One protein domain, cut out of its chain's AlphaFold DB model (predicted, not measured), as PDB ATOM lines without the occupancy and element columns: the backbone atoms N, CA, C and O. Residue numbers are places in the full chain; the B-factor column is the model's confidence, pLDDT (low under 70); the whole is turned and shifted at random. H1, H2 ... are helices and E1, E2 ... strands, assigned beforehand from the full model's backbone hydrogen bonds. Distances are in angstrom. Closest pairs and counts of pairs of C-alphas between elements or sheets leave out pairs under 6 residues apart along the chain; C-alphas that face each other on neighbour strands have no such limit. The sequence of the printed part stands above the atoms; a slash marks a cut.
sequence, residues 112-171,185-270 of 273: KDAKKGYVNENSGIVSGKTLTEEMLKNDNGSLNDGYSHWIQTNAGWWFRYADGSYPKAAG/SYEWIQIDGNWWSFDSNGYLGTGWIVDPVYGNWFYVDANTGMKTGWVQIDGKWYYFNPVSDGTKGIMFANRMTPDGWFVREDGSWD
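AT A GLANCE: This is residues 112 to 171 and 185 to 270 of the 273 residues of the protein "Autolysin" of uncultured Clostridium sp (UniProt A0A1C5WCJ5). With little regular structure, the domain is a row of four antiparallel hairpins strung along its long axis, E2-E3, E4-E5, E6-E7 and E8-E9, with H1 at one end. The printed part has 146 residues, under half in named elements, mostly strand: E1, H1, E2 to E9. It is compact, radius of gyration of the C-alphas 17.0 A, spanning 53 by 32 by 27 A.

IN THESE COORDINATES: E1 is residues 117-120, its first C-alpha at (-102.535, 20.771, -33.547), H1 133-138, E2 149-153, E3 156-160, E4 187-191, E5 194-198, E6 207-211, E7 216-221, E8 229-233 and E9 236-240, its last C-alpha at (-125.036, 23.444, -13.397).

HOW THE PARTS SIT: E1 pairs with no named strand. In H1, 1 of 2 O i to N i+4 pairs is within hydrogen-bond range. In hairpin E4-E5, N 189 and O 196 are within range, 2.9 A. The closest C-alphas of E5 and E7, Trp 196 and Val 220, are 7.1 A apart.

THE WHOLE: Residues 172-184 are not printed; C-alphas 171 and 185 are 7.1 A apart. The link E1 to H1 is long. pLDDT is under 70 at residues 140-143, 171, 185 and 212-214.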
ATOM      1  N   LYS A 112    -105.711  23.871 -38.376       91.56
ATOM      2  CA  LYS A 112    -104.473  23.421 -37.742       91.56
ATOM      3  C   LYS A 112    -103.820  24.593 -37.012       91.56
ATOM      4  O   LYS A 112    -103.429  25.573 -37.638       91.56
ATOM      5  N   ASP A 113    -103.702  24.465 -35.701       93.19
ATOM      6  CA  ASP A 113    -103.019  25.382 -34.797       93.19
ATOM      7  C   ASP A 113    -101.577  24.907 -34.552       93.19
ATOM      8  O   ASP A 113    -101.317  23.710 -34.415       93.19
ATOM      9  N   ALA A 114    -100.625  25.840 -34.497       92.00
ATOM     10  CA  ALA A 114     -99.205  25.508 -34.354       92.00
ATOM     11  C   ALA A 114     -98.863  24.864 -32.997       92.00
ATOM     12  O   ALA A 114     -97.931  24.068 -32.928       92.00
ATOM     13  N   LYS A 115     -99.618  25.194 -31.942       92.25
ATOM     14  CA  LYS A 115     -99.460  24.646 -30.593       92.25
ATOM     15  C   LYS A 115    -100.385  23.451 -30.385       92.25
ATOM     16  O   LYS A 115     -99.932  22.354 -30.079       92.25
ATOM     17  N   LYS A 116    -101.690  23.660 -30.566       91.25
ATOM     18  CA  LYS A 116    -102.758  22.702 -30.234       91.25
ATOM     19  C   LYS A 116    -102.962  21.615 -31.294       91.25
ATOM     20  O   LYS A 116    -103.691  20.659 -31.040       91.25
ATOM     21  N   GLY A 117    -102.334  21.724 -32.462       92.31
ATOM     22  CA  GLY A 117    -102.535  20.771 -33.547       92.31
ATOM     23  C   GLY A 117    -103.906  20.942 -34.194       92.31
ATOM     24  O   GLY A 117    -104.325  22.058 -34.489       92.31
ATOM     25  N   TYR A 118    -104.607  19.844 -34.448       89.44
ATOM     26  CA  TYR A 118    -105.929  19.891 -35.069       89.44
ATOM     27  C   TYR A 118    -106.996  20.453 -34.124       89.44
ATOM     28  O   TYR A 118    -107.147  20.012 -32.986       89.44
ATOM     29  N   VAL A 119    -107.757  21.431 -34.614       90.38
ATOM     30  CA  VAL A 119    -108.811  22.107 -33.852       90.38
ATOM     31  C   VAL A 119    -110.088  22.234 -34.677       90.38
ATOM     32  O   VAL A 119    -110.072  22.208 -35.911       90.38
ATOM     33  N   ASN A 120    -111.199  22.380 -33.972       86.94
ATOM     34  CA  ASN A 120    -112.513  22.681 -34.500       86.94
ATOM     35  C   ASN A 120    -113.100  23.858 -33.707       86.94
ATOM     36  O   ASN A 120    -112.970  23.922 -32.487       86.94
ATOM     37  N   GLU A 121    -113.750  24.786 -34.399       82.81
ATOM     38  CA  GLU A 121    -114.326  25.990 -33.787       82.81
ATOM     39  C   GLU A 121    -115.425  25.702 -32.748       82.81
ATOM     40  O   GLU A 121    -115.572  26.462 -31.796       82.81
ATOM     41  N   ASN A 122    -116.152  24.590 -32.890       81.50
ATOM     42  CA  ASN A 122    -117.254  24.202 -32.010       81.50
ATOM     43  C   ASN A 122    -116.811  23.250 -30.894       81.50
ATOM     44  O   ASN A 122    -117.317  23.324 -29.772       81.50
ATOM     45  N   SER A 123    -115.894  22.327 -31.206       80.38
ATOM     46  CA  SER A 123    -115.487  21.260 -30.283       80.38
ATOM     47  C   SER A 123    -114.132  21.498 -29.609       80.38
ATOM     48  O   SER A 123    -113.704  20.679 -28.795       80.38
ATOM     49  N   GLY A 124    -113.452  22.597 -29.930       89.38
ATOM     50  CA  GLY A 124    -112.132  22.918 -29.404       89.38
ATOM     51  C   GLY A 124    -111.042  22.041 -30.015       89.38
ATOM     52  O   GLY A 124    -110.945  21.891 -31.233       89.38
ATOM     53  N   ILE A 125    -110.168  21.485 -29.181       91.75
ATOM     54  CA  ILE A 125    -109.082  20.624 -29.658       91.75
ATOM     55  C   ILE A 125    -109.659  19.288 -30.118       91.75
ATOM     56  O   ILE A 125    -110.420  18.666 -29.381       91.75
ATOM     57  N   VAL A 126    -109.266  18.846 -31.313       88.44
ATOM     58  CA  VAL A 126    -109.566  17.503 -31.817       88.44
ATOM     59  C   VAL A 126    -108.420  16.599 -31.386       88.44
ATOM     60  O   VAL A 126    -107.301  16.737 -31.889       88.44
ATOM     61  N   SER A 127    -108.667  15.722 -30.415       87.69
ATOM     62  CA  SER A 127    -107.607  14.879 -29.865       87.69
ATOM     63  C   SER A 127    -107.335  13.652 -30.736       87.69
ATOM     64  O   SER A 127    -108.209  13.130 -31.431       87.69
ATOM     65  N   GLY A 128    -106.079  13.209 -30.727       83.38
ATOM     66  CA  GLY A 128    -105.677  11.939 -31.315       83.38
ATOM     67  C   GLY A 128    -105.941  10.772 -30.363       83.38
ATOM     68  O   GLY A 128    -106.589  10.898 -29.321       83.38
ATOM     69  N   LYS A 129    -105.374   9.606 -30.683       82.19
ATOM     70  CA  LYS A 129    -105.456   8.442 -29.791       82.19
ATOM     71  C   LYS A 129    -104.842   8.751 -28.421       82.19
ATOM     72  O   LYS A 129    -103.863   9.490 -28.322       82.19
ATOM     73  N   THR A 130    -105.362   8.127 -27.375       83.06
ATOM     74  CA  THR A 130    -104.722   8.157 -26.059       83.06
ATOM     75  C   THR A 130    -103.366   7.454 -26.098       83.06
ATOM     76  O   THR A 130    -103.228   6.401 -26.726       83.06
ATOM     77  N   LEU A 131    -102.376   8.015 -25.402       80.56
ATOM     78  CA  LEU A 131    -101.040   7.440 -25.265       80.56
ATOM     79  C   LEU A 131    -100.753   7.061 -23.808       80.56
ATOM     80  O   LEU A 131    -101.240   7.690 -22.867       80.56
ATOM     81  N   THR A 132     -99.923   6.037 -23.626       80.00
ATOM     82  CA  THR A 132     -99.410   5.628 -22.313       80.00
ATOM     83  C   THR A 132     -98.003   6.171 -22.088       80.00
ATOM     84  O   THR A 132     -97.300   6.540 -23.032       80.00
ATOM     85  N   GLU A 133     -97.548   6.164 -20.836       74.81
ATOM     86  CA  GLU A 133     -96.176   6.555 -20.488       74.81
ATOM     87  C   GLU A 133     -95.095   5.752 -21.246       74.81
ATOM     88  O   GLU A 133     -94.025   6.276 -21.554       74.81
ATOM     89  N   GLU A 134     -95.363   4.490 -21.593       78.25
ATOM     90  CA  GLU A 134     -94.449   3.662 -22.393       78.25
ATOM     91  C   GLU A 134     -94.367   4.130 -23.849       78.25
ATOM     92  O   GLU A 134     -93.278   4.173 -24.430       78.25
ATOM     93  N   MET A 135     -95.498   4.538 -24.431       76.81
ATOM     94  CA  MET A 135     -95.545   5.064 -25.797       76.81
ATOM     95  C   MET A 135     -94.791   6.393 -25.915       76.81
ATOM     96  O   MET A 135     -94.170   6.640 -26.944       76.81
ATOM     97  N   LEU A 136     -94.743   7.200 -24.846       73.75
ATOM     98  CA  LEU A 136     -93.934   8.428 -24.819       73.75
ATOM     99  C   LEU A 136     -92.433   8.161 -25.015       73.75
ATOM    100  O   LEU A 136     -91.716   9.013 -25.535       73.75
ATOM    101  N   LYS A 137     -91.940   7.006 -24.555       78.06
ATOM    102  CA  LYS A 137     -90.506   6.667 -24.566       78.06
ATOM    103  C   LYS A 137     -90.082   6.026 -25.886       78.06
ATOM    104  O   LYS A 137     -88.941   6.199 -26.304       78.06
ATOM    105  N   ASN A 138     -90.996   5.299 -26.531       75.56
ATOM    106  CA  ASN A 138     -90.655   4.353 -27.595       75.56
ATOM    107  C   ASN A 138     -91.355   4.619 -28.938       75.56
ATOM    108  O   ASN A 138     -91.006   3.975 -29.925       75.56
ATOM    109  N   ASP A 139     -92.319   5.544 -29.010       71.44
ATOM    110  CA  ASP A 139     -93.116   5.791 -30.218       71.44
ATOM    111  C   ASP A 139     -93.133   7.277 -30.608       71.44
ATOM    112  O   ASP A 139     -94.099   8.015 -30.402       71.44
ATOM    113  N   ASN A 140     -92.033   7.718 -31.224       69.06
ATOM    114  CA  ASN A 140     -91.883   9.098 -31.687       69.06
ATOM    115  C   ASN A 140     -92.816   9.446 -32.867       69.06
ATOM    116  O   ASN A 140     -93.028  10.622 -33.150       69.06
ATOM    117  N   GLY A 141     -93.368   8.444 -33.562       68.56
ATOM    118  CA  GLY A 141     -94.322   8.654 -34.653       68.56
ATOM    119  C   GLY A 141     -95.678   9.110 -34.124       68.56
ATOM    120  O   GLY A 141     -96.212  10.113 -34.586       68.56
ATOM    121  N   SER A 142     -96.181   8.434 -33.090       69.00
ATOM    122  CA  SER A 142     -97.448   8.789 -32.436       69.00
ATOM    123  C   SER A 142     -97.412  10.116 -31.673       69.00
ATOM    124  O   SER A 142     -98.463  10.659 -31.375       69.00
ATOM    125  N   LEU A 143     -96.231  10.640 -31.333       69.38
ATOM    126  CA  LEU A 143     -96.083  11.934 -30.645       69.38
ATOM    127  C   LEU A 143     -96.077  13.141 -31.587       69.38
ATOM    128  O   LEU A 143     -96.217  14.277 -31.129       69.38
ATOM    129  N   ASN A 144     -95.848  12.896 -32.879       79.19
ATOM    130  CA  ASN A 144     -95.615  13.922 -33.892       79.19
ATOM    131  C   ASN A 144     -96.549  13.751 -35.101       79.19
ATOM    132  O   ASN A 144     -96.233  14.200 -36.203       79.19
ATOM    133  N   ASP A 145     -97.708  13.118 -34.906       84.31
ATOM    134  CA  ASP A 145     -98.745  12.957 -35.935       84.31
ATOM    135  C   ASP A 145     -99.554  14.254 -36.184       84.31
ATOM    136  O   ASP A 145    -100.383  14.334 -37.095       84.31
ATOM    137  N   GLY A 146     -99.262  15.305 -35.409       86.56
ATOM    138  CA  GLY A 146     -99.887  16.621 -35.490       86.56
ATOM    139  C   GLY A 146    -101.133  16.780 -34.621       86.56
ATOM    140  O   GLY A 146    -101.719  17.864 -34.635       86.56
ATOM    141  N   TYR A 147    -101.532  15.750 -33.873       89.00
ATOM    142  CA  TYR A 147    -102.608  15.823 -32.895       89.00
ATOM    143  C   TYR A 147    -102.082  16.174 -31.499       89.00
ATOM    144  O   TYR A 147    -100.912  16.002 -31.161       89.00
ATOM    145  N   SER A 148    -102.987  16.700 -30.678       91.94
ATOM    146  CA  SER A 148    -102.808  16.710 -29.229       91.94
ATOM    147  C   SER A 148    -103.351  15.406 -28.645       91.94
ATOM    148  O   SER A 148    -104.313  14.848 -29.175       91.94
ATOM    149  N   HIS A 149    -102.770  14.923 -27.549       88.12
ATOM    150  CA  HIS A 149    -103.079  13.603 -27.003       88.12
ATOM    151  C   HIS A 149    -103.348  13.636 -25.508       88.12
ATOM    152  O   HIS A 149    -102.614  14.249 -24.731       88.12
ATOM    153  N   TRP A 150    -104.355  12.871 -25.099       90.00
ATOM    154  CA  TRP A 150    -104.497  12.440 -23.717       90.00
ATOM    155  C   TRP A 150    -103.387  11.463 -23.359       90.00
ATOM    156  O   TRP A 150    -103.141  10.502 -24.093       90.00
ATOM    157  N   ILE A 151    -102.752  11.693 -22.216       82.94
ATOM    158  CA  ILE A 151    -101.670  10.868 -21.705       82.94
ATOM    159  C   ILE A 151    -102.061  10.303 -20.343       82.94
ATOM    160  O   ILE A 151    -102.423  11.053 -19.432       82.94
ATOM    161  N   GLN A 152    -101.935   8.984 -20.198       78.62
ATOM    162  CA  GLN A 152    -102.123   8.298 -18.924       78.62
ATOM    163  C   GLN A 152    -100.781   7.925 -18.303       78.62
ATOM    164  O   GLN A 152     -99.964   7.234 -18.922       78.62
ATOM    165  N   THR A 153    -100.580   8.334 -17.055       73.94
ATOM    166  CA  THR A 153     -99.451   7.898 -16.226       73.94
ATOM    167  C   THR A 153     -99.958   7.367 -14.888       73.94
ATOM    168  O   THR A 153    -101.140   7.478 -14.559       73.94
ATOM    169  N   ASN A 154     -99.048   6.825 -14.078       74.75
ATOM    170  CA  ASN A 154     -99.365   6.425 -12.705       74.75
ATOM    171  C   ASN A 154     -99.739   7.614 -11.800       74.75
ATOM    172  O   ASN A 154    -100.367   7.412 -10.765       74.75
ATOM    173  N   ALA A 155     -99.344   8.838 -12.169       71.38
ATOM    174  CA  ALA A 155     -99.669  10.056 -11.429       71.38
ATOM    175  C   ALA A 155    -101.054  10.620 -11.789       71.38
ATOM    176  O   ALA A 155    -101.610  11.401 -11.022       71.38
ATOM    177  N   GLY A 156    -101.616  10.219 -12.932       76.62
ATOM    178  CA  GLY A 156    -102.927  10.657 -13.389       76.62
ATOM    179  C   GLY A 156    -102.968  10.946 -14.885       76.62
ATOM    180  O   GLY A 156    -102.070  10.587 -15.652       76.62
ATOM    181  N   TRP A 157    -104.049  11.603 -15.292       83.50
ATOM    182  CA  TRP A 157    -104.280  12.032 -16.666       83.50
ATOM    183  C   TRP A 157    -103.712  13.424 -16.897       83.50
ATOM    184  O   TRP A 157    -103.921  14.308 -16.075       83.50
ATOM    185  N   TRP A 158    -103.042  13.639 -18.023       86.12
ATOM    186  CA  TRP A 158    -102.669  14.972 -18.498       86.12
ATOM    187  C   TRP A 158    -102.841  15.056 -20.012       86.12
ATOM    188  O   TRP A 158    -103.059  14.044 -20.684       86.12
ATOM    189  N   PHE A 159    -102.780  16.267 -20.558       91.19
ATOM    190  CA  PHE A 159    -102.980  16.496 -21.983       91.19
ATOM    191  C   PHE A 159    -101.730  17.095 -22.614       91.19
ATOM    192  O   PHE A 159    -101.235  18.126 -22.174       91.19
ATOM    193  N   ARG A 160    -101.203  16.454 -23.653       91.19
ATOM    194  CA  ARG A 160    -100.049  16.946 -24.405       91.19
ATOM    195  C   ARG A 160    -100.539  17.658 -25.655       91.19
ATOM    196  O   ARG A 160    -101.218  17.048 -26.476       91.19
ATOM    197  N   TYR A 161    -100.147  18.910 -25.833       92.94
ATOM    198  CA  TYR A 161    -100.344  19.626 -27.084       92.94
ATOM    199  C   TYR A 161     -99.472  19.052 -28.212       92.94
ATOM    200  O   TYR A 161     -98.476  18.371 -27.960       92.94
ATOM    201  N   ALA A 162     -99.832  19.325 -29.466       90.81
ATOM    202  CA  ALA A 162     -99.090  18.836 -30.630       90.81
ATOM    203  C   ALA A 162     -97.627  19.320 -30.652       90.81
ATOM    204  O   ALA A 162     -96.738  18.575 -31.059       90.81
ATOM    205  N   ASP A 163     -97.356  20.530 -30.146       88.12
ATOM    206  CA  ASP A 163     -95.996  21.070 -29.987       88.12
ATOM    207  C   ASP A 163     -95.208  20.476 -28.802       88.12
ATOM    208  O   ASP A 163     -94.031  20.783 -28.606       88.12
ATOM    209  N   GLY A 164     -95.846  19.623 -28.000       87.56
ATOM    210  CA  GLY A 164     -95.274  18.985 -26.820       87.56
ATOM    211  C   GLY A 164     -95.378  19.767 -25.518       87.56
ATOM    212  O   GLY A 164     -95.025  19.220 -24.473       87.56
ATOM    213  N   SER A 165     -95.902  20.992 -25.543       91.44
ATOM    214  CA  SER A 165     -96.332  21.683 -24.328       91.44
ATOM    215  C   SER A 165     -97.632  21.070 -23.774       91.44
ATOM    216  O   SER A 165     -98.155  20.097 -24.315       91.44
ATOM    217  N   TYR A 166     -98.152  21.587 -22.660       91.88
ATOM    218  CA  TYR A 166     -99.373  21.073 -22.024       91.88
ATOM    219  C   TYR A 166    -100.148  22.198 -21.316       91.88
ATOM    220  O   TYR A 166     -99.539  23.213 -20.951       91.88
ATOM    221  N   PRO A 167    -101.482  22.078 -21.155       91.19
ATOM    222  CA  PRO A 167    -102.259  23.000 -20.341       91.19
ATOM    223  C   PRO A 167    -101.911  22.827 -18.867       91.19
ATOM    224  O   PRO A 167    -101.740  21.711 -18.385       91.19
ATOM    225  N   LYS A 168    -101.823  23.946 -18.154       84.81
ATOM    226  CA  LYS A 168    -101.716  23.988 -16.697       84.81
ATOM    227  C   LYS A 168    -102.201  25.338 -16.202       84.81
ATOM    228  O   LYS A 168    -101.987  26.346 -16.879       84.81
ATOM    229  N   ALA A 169    -102.788  25.358 -15.015       82.12
ATOM    230  CA  ALA A 169    -103.182  26.603 -14.381       82.12
ATOM    231  C   ALA A 169    -101.959  27.457 -14.011       82.12
ATOM    232  O   ALA A 169    -100.874  26.940 -13.713       82.12
ATOM    233  N   ALA A 170    -102.131  28.780 -13.985       70.56
ATOM    234  CA  ALA A 170    -101.129  29.670 -13.410       70.56
ATOM    235  C   ALA A 170    -100.946  29.330 -11.923       70.56
ATOM    236  O   ALA A 170    -101.925  29.273 -11.182       70.56
ATOM    237  N   GLY A 171     -99.706  29.102 -11.479       61.44
ATOM    238  CA  GLY A 171     -99.431  28.804 -10.072       61.44
ATOM    239  C   GLY A 171     -99.935  29.929  -9.164       61.44
ATOM    240  O   GLY A 171     -99.745  31.104  -9.477       61.44
ATOM    241  N   SER A 185    -105.988  27.076  -8.664       69.44
ATOM    242  CA  SER A 185    -106.447  27.579  -9.950       69.44
ATOM    243  C   SER A 185    -106.569  26.411 -10.927       69.44
ATOM    244  O   SER A 185    -105.867  25.403 -10.795       69.44
ATOM    245  N   TYR A 186    -107.435  26.567 -11.924       83.56
ATOM    246  CA  TYR A 186    -107.613  25.595 -12.995       83.56
ATOM    247  C   TYR A 186    -107.502  26.280 -14.354       83.56
ATOM    248  O   TYR A 186    -107.936  27.415 -14.534       83.56
ATOM    249  N   GLU A 187    -106.903  25.581 -15.312       89.00
ATOM    250  CA  GLU A 187    -106.942  25.954 -16.723       89.00
ATOM    251  C   GLU A 187    -108.036  25.134 -17.407       89.00
ATOM    252  O   GLU A 187    -107.974  23.903 -17.418       89.00
ATOM    253  N   TRP A 188    -109.032  25.808 -17.978       90.25
ATOM    254  CA  TRP A 188    -110.154  25.165 -18.658       90.25
ATOM    255  C   TRP A 188    -109.911  25.094 -20.162       90.25
ATOM    256  O   TRP A 188    -109.695  26.116 -20.812       90.25
ATOM    257  N   ILE A 189    -109.980  23.893 -20.735       92.06
ATOM    258  CA  ILE A 189    -109.773  23.662 -22.168       92.06
ATOM    259  C   ILE A 189    -110.898  22.803 -22.725       92.06
ATOM    260  O   ILE A 189    -111.220  21.749 -22.180       92.06
ATOM    261  N   GLN A 190    -111.468  23.237 -23.847       90.56
ATOM    262  CA  GLN A 190    -112.424  22.437 -24.596       90.56
ATOM    263  C   GLN A 190    -111.688  21.441 -25.504       90.56
ATOM    264  O   GLN A 190    -110.869  21.834 -26.342       90.56
ATOM    265  N   ILE A 191    -111.961  20.151 -25.312       91.12
ATOM    266  CA  ILE A 191    -111.343  19.027 -26.022       91.12
ATOM    267  C   ILE A 191    -112.458  18.055 -26.404       91.12
ATOM    268  O   ILE A 191    -113.221  17.608 -25.541       91.12
ATOM    269  N   ASP A 192    -112.555  17.742 -27.694       82.56
ATOM    270  CA  ASP A 192    -113.570  16.859 -28.275       82.56
ATOM    271  C   ASP A 192    -115.004  17.217 -27.837       82.56
ATOM    272  O   ASP A 192    -115.830  16.355 -27.541       82.56
ATOM    273  N   GLY A 193    -115.293  18.519 -27.756       82.88
ATOM    274  CA  GLY A 193    -116.610  19.060 -27.411       82.88
ATOM    275  C   GLY A 193    -116.855  19.253 -25.916       82.88
ATOM    276  O   GLY A 193    -117.756  20.008 -25.557       82.88
ATOM    277  N   ASN A 194    -116.027  18.668 -25.051       85.69
ATOM    278  CA  ASN A 194    -116.193  18.729 -23.599       85.69
ATOM    279  C   ASN A 194    -115.179  19.685 -22.967       85.69
ATOM    280  O   ASN A 194    -114.047  19.798 -23.433       85.69
ATOM    281  N   TRP A 195    -115.573  20.364 -21.892       90.94
ATOM    282  CA  TRP A 195    -114.664  21.205 -21.114       90.94
ATOM    283  C   TRP A 195    -113.925  20.372 -20.069       90.94
ATOM    284  O   TRP A 195    -114.540  19.594 -19.343       90.94
ATOM    285  N   TRP A 196    -112.611  20.555 -19.977       91.50
ATOM    286  CA  TRP A 196    -111.729  19.848 -19.051       91.50
ATOM    287  C   TRP A 196    -110.898  20.844 -18.256       91.50
ATOM    288  O   TRP A 196    -110.434  21.837 -18.812       91.50
ATOM    289  N   SER A 197    -110.691  20.567 -16.973       88.12
ATOM    290  CA  SER A 197    -109.889  21.400 -16.074       88.12
ATOM    291  C   SER A 197    -108.524  20.773 -15.814       88.12
ATOM    292  O   SER A 197    -108.451  19.589 -15.489       88.12
ATOM    293  N   PHE A 198    -107.461  21.569 -15.873       86.69
ATOM    294  CA  PHE A 198    -106.098  21.142 -15.552       86.69
ATOM    295  C   PHE A 198    -105.546  21.934 -14.371       86.69
ATOM    296  O   PHE A 198    -105.656  23.160 -14.341       86.69
ATOM    297  N   ASP A 199    -104.950  21.236 -13.409       82.75
ATOM    298  CA  ASP A 199    -104.348  21.835 -12.220       82.75
ATOM    299  C   ASP A 199    -103.043  22.595 -12.547       82.75
ATOM    300  O   ASP A 199    -102.595  22.687 -13.697       82.75
ATOM    301  N   SER A 200    -102.386  23.147 -11.524       83.06
ATOM    302  CA  SER A 200    -101.122  23.881 -11.688       83.06
ATOM    303  C   SER A 200     -99.937  23.016 -12.147       83.06
ATOM    304  O   SER A 200     -98.919  23.550 -12.596       83.06
ATOM    305  N   ASN A 201    -100.044  21.692 -12.026       78.19
ATOM    306  CA  ASN A 201     -99.047  20.725 -12.485       78.19
ATOM    307  C   ASN A 201     -99.363  20.185 -13.892       78.19
ATOM    308  O   ASN A 201     -98.517  19.519 -14.485       78.19
ATOM    309  N   GLY A 202    -100.539  20.508 -14.437       80.81
ATOM    310  CA  GLY A 202    -101.019  20.062 -15.742       80.81
ATOM    311  C   GLY A 202    -101.764  18.727 -15.723       80.81
ATOM    312  O   GLY A 202    -102.025  18.168 -16.788       80.81
ATOM    313  N   TYR A 203    -102.111  18.210 -14.543       85.06
ATOM    314  CA  TYR A 203    -102.944  17.018 -14.415       85.06
ATOM    315  C   TYR A 203    -104.428  17.379 -14.430       85.06
ATOM    316  O   TYR A 203    -104.831  18.470 -14.033       85.06
ATOM    317  N   LEU A 204    -105.247  16.446 -14.902       86.44
ATOM    318  CA  LEU A 204    -106.689  16.595 -14.985       86.44
ATOM    319  C   LEU A 204    -107.302  16.720 -13.581       86.44
ATOM    320  O   LEU A 204    -107.204  15.802 -12.768       86.44
ATOM    321  N   GLY A 205    -107.986  17.836 -13.338       84.25
ATOM    322  CA  GLY A 205    -108.887  18.009 -12.204       84.25
ATOM    323  C   GLY A 205    -110.224  17.318 -12.472       84.25
ATOM    324  O   GLY A 205    -110.795  17.468 -13.550       84.25
ATOM    325  N   THR A 206    -110.727  16.561 -11.498       84.62
ATOM    326  CA  THR A 206    -112.032  15.880 -11.567       84.62
ATOM    327  C   THR A 206    -112.770  15.998 -10.239       84.62
ATOM    328  O   THR A 206    -112.145  16.199  -9.200       84.62
ATOM    329  N   GLY A 207    -114.082  15.784 -10.259       87.12
ATOM    330  CA  GLY A 207    -114.953  15.929  -9.103       87.12
ATOM    331  C   GLY A 207    -115.350  17.383  -8.872       87.12
ATOM    332  O   GLY A 207    -115.456  18.167  -9.815       87.12
ATOM    333  N   TRP A 208    -115.599  17.719  -7.609       88.81
ATOM    334  CA  TRP A 208    -115.974  19.063  -7.183       88.81
ATOM    335  C   TRP A 208    -114.780  20.018  -7.246       88.81
ATOM    336  O   TRP A 208    -113.766  19.796  -6.585       88.81
ATOM    337  N   ILE A 209    -114.925  21.098  -8.010       85.81
ATOM    338  CA  ILE A 209    -113.896  22.120  -8.211       85.81
ATOM    339  C   ILE A 209    -114.456  23.482  -7.808       85.81
ATOM    340  O   ILE A 209    -115.530  23.864  -8.264       85.81
ATOM    341  N   VAL A 210    -113.709  24.232  -6.995       81.44
ATOM    342  CA  VAL A 210    -113.903  25.681  -6.843       81.44
ATOM    343  C   VAL A 210    -112.823  26.371  -7.645       81.44
ATOM    344  O   VAL A 210    -111.644  26.260  -7.313       81.44
ATOM    345  N   ASP A 211    -113.231  27.101  -8.675       72.69
ATOM    346  CA  ASP A 211    -112.315  27.966  -9.404       72.69
ATOM    347  C   ASP A 211    -112.282  29.349  -8.727       72.69
ATOM    348  O   ASP A 211    -113.319  30.019  -8.678       72.69
ATOM    349  N   PRO A 212    -111.132  29.807  -8.197       66.38
ATOM    350  CA  PRO A 212    -111.034  31.099  -7.523       66.38
ATOM    351  C   PRO A 212    -111.321  32.298  -8.433       66.38
ATOM    352  O   PRO A 212    -111.652  33.362  -7.917       66.38
ATOM    353  N   VAL A 213    -111.206  32.149  -9.757       67.06
ATOM    354  CA  VAL A 213    -111.531  33.210 -10.722       67.06
ATOM    355  C   VAL A 213    -113.036  33.462 -10.749       67.06
ATOM    356  O   VAL A 213    -113.471  34.611 -10.754       67.06
ATOM    357  N   TYR A 214    -113.833  32.391 -10.728       65.75
ATOM    358  CA  TYR A 214    -115.294  32.472 -10.775       65.75
ATOM    359  C   TYR A 214    -115.941  32.477  -9.387       65.75
ATOM    360  O   TYR A 214    -117.103  32.857  -9.260       65.75
ATOM    361  N   GLY A 215    -115.225  32.032  -8.350       71.38
ATOM    362  CA  GLY A 215    -115.703  31.976  -6.968       71.38
ATOM    363  C   GLY A 215    -116.869  31.010  -6.742       71.38
ATOM    364  O   GLY A 215    -117.606  31.171  -5.774       71.38
ATOM    365  N   ASN A 216    -117.068  30.039  -7.638       82.31
ATOM    366  CA  ASN A 216    -118.215  29.133  -7.627       82.31
ATOM    367  C   ASN A 216    -117.808  27.679  -7.902       82.31
ATOM    368  O   ASN A 216    -116.699  27.403  -8.369       82.31
ATOM    369  N   TRP A 217    -118.724  26.758  -7.595       89.12
ATOM    370  CA  TRP A 217    -118.527  25.323  -7.774       89.12
ATOM    371  C   TRP A 217    -118.786  24.875  -9.210       89.12
ATOM    372  O   TRP A 217    -119.756  25.288  -9.836       89.12
ATOM    373  N   PHE A 218    -117.952  23.956  -9.672       91.44
ATOM    374  CA  PHE A 218    -118.094  23.181 -10.896       91.44
ATOM    375  C   PHE A 218    -117.999  21.697 -10.539       91.44
ATOM    376  O   PHE A 218    -117.454  21.329  -9.492       91.44
ATOM    377  N   TYR A 219    -118.477  20.834 -11.433       91.19
ATOM    378  CA  TYR A 219    -118.232  19.401 -11.342       91.19
ATOM    379  C   TYR A 219    -117.681  18.870 -12.660       91.19
ATOM    380  O   TYR A 219    -118.280  19.072 -13.716       91.19
ATOM    381  N   VAL A 220    -116.544  18.180 -12.598       88.00
ATOM    382  CA  VAL A 220    -115.905  17.559 -13.763       88.00
ATOM    383  C   VAL A 220    -115.957  16.049 -13.609       88.00
ATOM    384  O   VAL A 220    -115.296  15.470 -12.749       88.00
ATOM    385  N   ASP A 221    -116.743  15.400 -14.459       86.75
ATOM    386  CA  ASP A 221    -116.757  13.948 -14.545       86.75
ATOM    387  C   ASP A 221    -115.491  13.468 -15.262       86.75
ATOM    388  O   ASP A 221    -115.117  13.993 -16.312       86.75
ATOM    389  N   ALA A 222    -114.843  12.439 -14.719       78.12
ATOM    390  CA  ALA A 222    -113.596  11.914 -15.270       78.12
ATOM    391  C   ALA A 222    -113.730  11.386 -16.709       78.12
ATOM    392  O   ALA A 222    -112.715  11.220 -17.377       78.12
ATOM    393  N   ASN A 223    -114.952  11.120 -17.183       77.62
ATOM    394  CA  ASN A 223    -115.237  10.504 -18.476       77.62
ATOM    395  C   ASN A 223    -115.986  11.441 -19.426       77.62
ATOM    396  O   ASN A 223    -115.855  11.311 -20.637       77.62
ATOM    397  N   THR A 224    -116.782  12.376 -18.910       81.31
ATOM    398  CA  THR A 224    -117.566  13.296 -19.754       81.31
ATOM    399  C   THR A 224    -117.138  14.754 -19.640       81.31
ATOM    400  O   THR A 224    -117.747  15.605 -20.275       81.31
ATOM    401  N   GLY A 225    -116.122  15.061 -18.836       87.69
ATOM    402  CA  GLY A 225    -115.689  16.430 -18.585       87.69
ATOM    403  C   GLY A 225    -116.682  17.205 -17.718       87.69
ATOM    404  O   GLY A 225    -117.472  16.631 -16.961       87.69
ATOM    405  N   MET A 226    -116.609  18.532 -17.809       93.81
ATOM    406  CA  MET A 226    -117.442  19.473 -17.067       93.81
ATOM    407  C   MET A 226    -118.928  19.202 -17.286       93.81
ATOM    408  O   MET A 226    -119.404  19.088 -18.417       93.81
ATOM    409  N   LYS A 227    -119.669  19.148 -16.186       93.38
ATOM    410  CA  LYS A 227    -121.108  18.949 -16.195       93.38
ATOM    411  C   LYS A 227    -121.886  20.251 -16.374       93.38
ATOM    412  O   LYS A 227    -121.466  21.324 -15.951       93.38
ATOM    413  N   THR A 228    -123.056  20.110 -16.987       90.94
ATOM    414  CA  THR A 228    -124.072  21.146 -17.200       90.94
ATOM    415  C   THR A 228    -125.459  20.534 -17.023       90.94
ATOM    416  O   THR A 228    -125.608  19.326 -17.197       90.94
ATOM    417  N   GLY A 229    -126.471  21.351 -16.737       89.88
ATOM    418  CA  GLY A 229    -127.835  20.897 -16.477       89.88
ATOM    419  C   GLY A 229    -127.957  20.139 -15.154       89.88
ATOM    420  O   GLY A 229    -127.111  20.275 -14.264       89.88
ATOM    421  N   TRP A 230    -129.016  19.339 -15.035       89.25
ATOM    422  CA  TRP A 230    -129.244  18.459 -13.892       89.25
ATOM    423  C   TRP A 230    -128.275  17.283 -13.873       89.25
ATOM    424  O   TRP A 230    -128.157  16.539 -14.845       89.25
ATOM    425  N   VAL A 231    -127.616  17.075 -12.735       87.50
ATOM    426  CA  VAL A 231    -126.729  15.933 -12.507       87.50
ATOM    427  C   VAL A 231    -126.936  15.374 -11.108       87.50
ATOM    428  O   VAL A 231    -126.933  16.112 -10.123       87.50
ATOM    429  N   GLN A 232    -127.072  14.051 -11.018       88.06
ATOM    430  CA  GLN A 232    -127.104  13.341  -9.746       88.06
ATOM    431  C   GLN A 232    -125.684  12.949  -9.313       88.06
ATOM    432  O   GLN A 232    -124.999  12.198 -10.008       88.06
ATOM    433  N   ILE A 233    -125.250  13.439  -8.153       86.31
ATOM    434  CA  ILE A 233    -123.930  13.187  -7.561       86.31
ATOM    435  C   ILE A 233    -124.161  12.677  -6.141       86.31
ATOM    436  O   ILE A 233    -124.847  13.320  -5.349       86.31
ATOM    437  N   ASP A 234    -123.642  11.487  -5.831       84.19
ATOM    438  CA  ASP A 234    -123.773  10.844  -4.514       84.19
ATOM    439  C   ASP A 234    -125.217  10.789  -3.971       84.19
ATOM    440  O   ASP A 234    -125.468  10.907  -2.772       84.19
ATOM    441  N   GLY A 235    -126.189  10.594  -4.867       82.75
ATOM    442  CA  GLY A 235    -127.611  10.474  -4.525       82.75
ATOM    443  C   GLY A 235    -128.349  11.800  -4.315       82.75
ATOM    444  O   GLY A 235    -129.530  11.775  -3.985       82.75
ATOM    445  N   LYS A 236    -127.692  12.943  -4.533       84.62
ATOM    446  CA  LYS A 236    -128.307  14.278  -4.536       84.62
ATOM    447  C   LYS A 236    -128.312  14.860  -5.944       84.62
ATOM    448  O   LYS A 236    -127.398  14.595  -6.722       84.62
ATOM    449  N   TRP A 237    -129.320  15.661  -6.265       89.38
ATOM    450  CA  TRP A 237    -129.390  16.377  -7.537       89.38
ATOM    451  C   TRP A 237    -128.791  17.768  -7.411       89.38
ATOM    452  O   TRP A 237    -129.018  18.453  -6.419       89.38
ATOM    453  N   TYR A 238    -128.062  18.179  -8.438       90.06
ATOM    454  CA  TYR A 238    -127.456  19.497  -8.570       90.06
ATOM    455  C   TYR A 238    -127.733  20.027  -9.969       90.06
ATOM    456  O   TYR A 238    -127.842  19.244 -10.914       90.06
ATOM    457  N   TYR A 239    -127.806  21.346 -10.108       86.56
ATOM    458  CA  TYR A 239    -127.977  21.996 -11.400       86.56
ATOM    459  C   TYR A 239    -126.763  22.864 -11.722       86.56
ATOM    460  O   TYR A 239    -126.360  23.697 -10.910       86.56
ATOM    461  N   PHE A 240    -126.190  22.689 -12.907       91.88
ATOM    462  CA  PHE A 240    -125.036  23.444 -13.397       91.88
ATOM    463  C   PHE A 240    -125.436  24.262 -14.626       91.88
ATOM    464  O   PHE A 240    -126.162  23.761 -15.479       91.88
ATOM    465  N   ASN A 241    -124.965  25.502 -14.769       86.56
ATOM    466  CA  ASN A 241    -125.387  26.378 -15.865       86.56
ATOM    467  C   ASN A 241    -125.086  25.757 -17.251       86.56
ATOM    468  O   ASN A 241    -123.913  25.561 -17.576       86.56
ATOM    469  N   PRO A 242    -126.081  25.469 -18.108       85.56
ATOM    470  CA  PRO A 242    -125.819  24.972 -19.459       85.56
ATOM    471  C   PRO A 242    -125.493  26.076 -20.474       85.56
ATOM    472  O   PRO A 242    -124.987  25.775 -21.561       85.56
ATOM    473  N   VAL A 243    -125.756  27.340 -20.139       83.25
ATOM    474  CA  VAL A 243    -125.684  28.469 -21.070       83.25
ATOM    475  C   VAL A 243    -124.239  28.925 -21.263       83.25
ATOM    476  O   VAL A 243    -123.491  29.119 -20.309       83.25
ATOM    477  N   SER A 244    -123.835  29.121 -22.521       78.56
ATOM    478  CA  SER A 244    -122.511  29.638 -22.897       78.56
ATOM    479  C   SER A 244    -122.423  31.171 -22.750       78.56
ATOM    480  O   SER A 244    -122.131  31.867 -23.717       78.56
ATOM    481  N   ASP A 245    -122.684  31.701 -21.554       77.62
ATOM    482  CA  ASP A 245    -122.718  33.146 -21.235       77.62
ATOM    483  C   ASP A 245    -121.478  33.646 -20.462       77.62
ATOM    484  O   ASP A 245    -121.460  34.753 -19.929       77.62
ATOM    485  N   GLY A 246    -120.435  32.815 -20.386       77.19
ATOM    486  CA  GLY A 246    -119.254  33.046 -19.547       77.19
ATOM    487  C   GLY A 246    -119.354  32.435 -18.146       77.19
ATOM    488  O   GLY A 246    -118.362  32.421 -17.425       77.19
ATOM    489  N   THR A 247    -120.508  31.875 -17.776       80.94
ATOM    490  CA  THR A 247    -120.735  31.181 -16.495       80.94
ATOM    491  C   THR A 247    -121.150  29.717 -16.671       80.94
ATOM    492  O   THR A 247    -121.614  29.076 -15.726       80.94
ATOM    493  N   LYS A 248    -120.973  29.161 -17.877       84.50
ATOM    494  CA  LYS A 248    -121.269  27.757 -18.188       84.50
ATOM    495  C   LYS A 248    -120.572  26.817 -17.206       84.50
ATOM    496  O   LYS A 248    -119.379  26.949 -16.965       84.50
ATOM    497  N   GLY A 249    -121.310  25.848 -16.679       89.81
ATOM    498  CA  GLY A 249    -120.827  24.863 -15.716       89.81
ATOM    499  C   GLY A 249    -120.842  25.326 -14.262       89.81
ATOM    500  O   GLY A 249    -120.623  24.491 -13.389       89.81
ATOM    501  N   ILE A 250    -121.139  26.601 -13.970       92.62
ATOM    502  CA  ILE A 250    -121.295  27.063 -12.586       92.62
ATOM    503  C   ILE A 250    -122.517  26.395 -11.954       92.62
ATOM    504  O   ILE A 250    -123.624  26.461 -12.492       92.62
ATOM    505  N   MET A 251    -122.323  25.774 -10.795       95.25
ATOM    506  CA  MET A 251    -123.387  25.203  -9.980       95.25
ATOM    507  C   MET A 251    -124.323  26.303  -9.481       95.25
ATOM    508  O   MET A 251    -123.891  27.325  -8.946       95.25
ATOM    509  N   PHE A 252    -125.623  26.075  -9.606       86.75
ATOM    510  CA  PHE A 252    -126.630  26.917  -8.987       86.75
ATOM    511  C   PHE A 252    -126.714  26.586  -7.494       86.75
ATOM    512  O   PHE A 252    -126.746  25.423  -7.103       86.75
ATOM    513  N   ALA A 253    -126.778  27.619  -6.658       88.25
ATOM    514  CA  ALA A 253    -126.953  27.494  -5.216       88.25
ATOM    515  C   ALA A 253    -127.863  28.612  -4.706       88.25
ATOM    516  O   ALA A 253    -127.755  29.753  -5.162       88.25
ATOM    517  N   ASN A 254    -128.746  28.279  -3.760       83.31
ATOM    518  CA  ASN A 254    -129.693  29.204  -3.134       83.31
ATOM    519  C   ASN A 254    -130.508  30.027  -4.155       83.31
ATOM    520  O   ASN A 254    -130.629  31.251  -4.046       83.31
ATOM    521  N   ARG A 255    -131.011  29.364  -5.200       82.56
ATOM    522  CA  ARG A 255    -131.745  30.005  -6.300       82.56
ATOM    523  C   ARG A 255    -132.653  29.017  -7.024       82.56
ATOM    524  O   ARG A 255    -132.528  27.809  -6.846       82.56
ATOM    525  N   MET A 256    -133.542  29.546  -7.860       75.75
ATOM    526  CA  MET A 256    -134.319  28.750  -8.808       75.75
ATOM    527  C   MET A 256    -133.457  28.367 -10.019       75.75
ATOM    528  O   MET A 256    -132.627  29.162 -10.478       75.75
ATOM    529  N   THR A 257    -133.642  27.150 -10.518       71.75
ATOM    530  CA  THR A 257    -133.177  26.695 -11.830       71.75
ATOM    531  C   THR A 257    -134.103  27.235 -12.929       71.75
ATOM    532  O   THR A 257    -135.247  27.589 -12.632       71.75
ATOM    533  N   PRO A 258    -133.650  27.317 -14.197       74.62
ATOM    534  CA  PRO A 258    -134.462  27.850 -15.297       74.62
ATOM    535  C   PRO A 258    -135.772  27.088 -15.546       74.62
ATOM    536  O   PRO A 258    -136.719  27.664 -16.063       74.62
ATOM    537  N   ASP A 259    -135.827  25.814 -15.162       72.38
ATOM    538  CA  ASP A 259    -136.995  24.932 -15.245       72.38
ATOM    539  C   ASP A 259    -137.858  24.933 -13.965       72.38
ATOM    540  O   ASP A 259    -138.758  24.109 -13.815       72.38
ATOM    541  N   GLY A 260    -137.621  25.870 -13.040       74.62
ATOM    542  CA  GLY A 260    -138.551  26.169 -11.951       74.62
ATOM    543  C   GLY A 260    -138.354  25.379 -10.654       74.62
ATOM    544  O   GLY A 260    -139.270  25.346  -9.830       74.62
ATOM    545  N   TRP A 261    -137.175  24.803 -10.403       75.81
ATOM    546  CA  TRP A 261    -136.872  24.118  -9.140       75.81
ATOM    547  C   TRP A 261    -135.924  24.916  -8.249       75.81
ATOM    548  O   TRP A 261    -134.940  25.488  -8.703       75.81
ATOM    549  N   PHE A 262    -136.177  24.927  -6.940       80.12
ATOM    550  CA  PHE A 262    -135.275  25.574  -5.986       80.12
ATOM    551  C   PHE A 262    -134.139  24.635  -5.564       80.12
ATOM    552  O   PHE A 262    -134.399  23.586  -4.972       80.12
ATOM    553  N   VAL A 263    -132.890  25.047  -5.779       79.62
ATOM    554  CA  VAL A 263    -131.701  24.387  -5.211       79.62
ATOM    555  C   VAL A 263    -131.263  25.081  -3.919       79.62
ATOM    556  O   VAL A 263    -131.261  26.311  -3.818       79.62
ATOM    557  N   ARG A 264    -130.898  24.285  -2.907       86.00
ATOM    558  CA  ARG A 264    -130.505  24.743  -1.562       86.00
ATOM    559  C   ARG A 264    -129.168  25.499  -1.586       86.00
ATOM    560  O   ARG A 264    -128.514  25.620  -2.619       86.00
ATOM    561  N   GLU A 265    -128.750  26.026  -0.436       85.25
ATOM    562  CA  GLU A 265    -127.465  26.731  -0.280       85.25
ATOM    563  C   GLU A 265    -126.254  25.847  -0.613       85.25
ATOM    564  O   GLU A 265    -125.285  26.328  -1.193       85.25
ATOM    565  N   ASP A 266    -126.338  24.543  -0.340       84.00
ATOM    566  CA  ASP A 266    -125.321  23.567  -0.745       84.00
ATOM    567  C   ASP A 266    -125.446  23.136  -2.221       84.00
ATOM    568  O   ASP A 266    -124.761  22.210  -2.645       84.00
ATOM    569  N   GLY A 267    -126.335  23.772  -2.995       88.25
ATOM    570  CA  GLY A 267    -126.647  23.454  -4.390       88.25
ATOM    571  C   GLY A 267    -127.537  22.230  -4.589       88.25
ATOM    572  O   GLY A 267    -127.949  21.959  -5.715       88.25
ATOM    573  N   SER A 268    -127.855  21.489  -3.522       88.75
ATOM    574  CA  SER A 268    -128.644  20.269  -3.656       88.75
ATOM    575  C   SER A 268    -130.132  20.566  -3.833       88.75
ATOM    576  O   SER A 268    -130.704  21.434  -3.167       88.75
ATOM    577  N   TRP A 269    -130.776  19.814  -4.715       85.69
ATOM    578  CA  TRP A 269    -132.225  19.699  -4.794       85.69
ATOM    579  C   TRP A 269    -132.697  18.429  -4.085       85.69
ATOM    580  O   TRP A 269    -132.028  17.392  -4.103       85.69
ATOM    581  N   ASP A 270    -133.867  18.527  -3.463       74.50
ATOM    582  CA  ASP A 270    -134.569  17.424  -2.817       74.50
ATOM    583  C   ASP A 270    -136.071  17.654  -2.995       74.50
ATOM    584  O   ASP A 270    -136.585  18.728  -2.671       74.50
TER     585      ASP A 270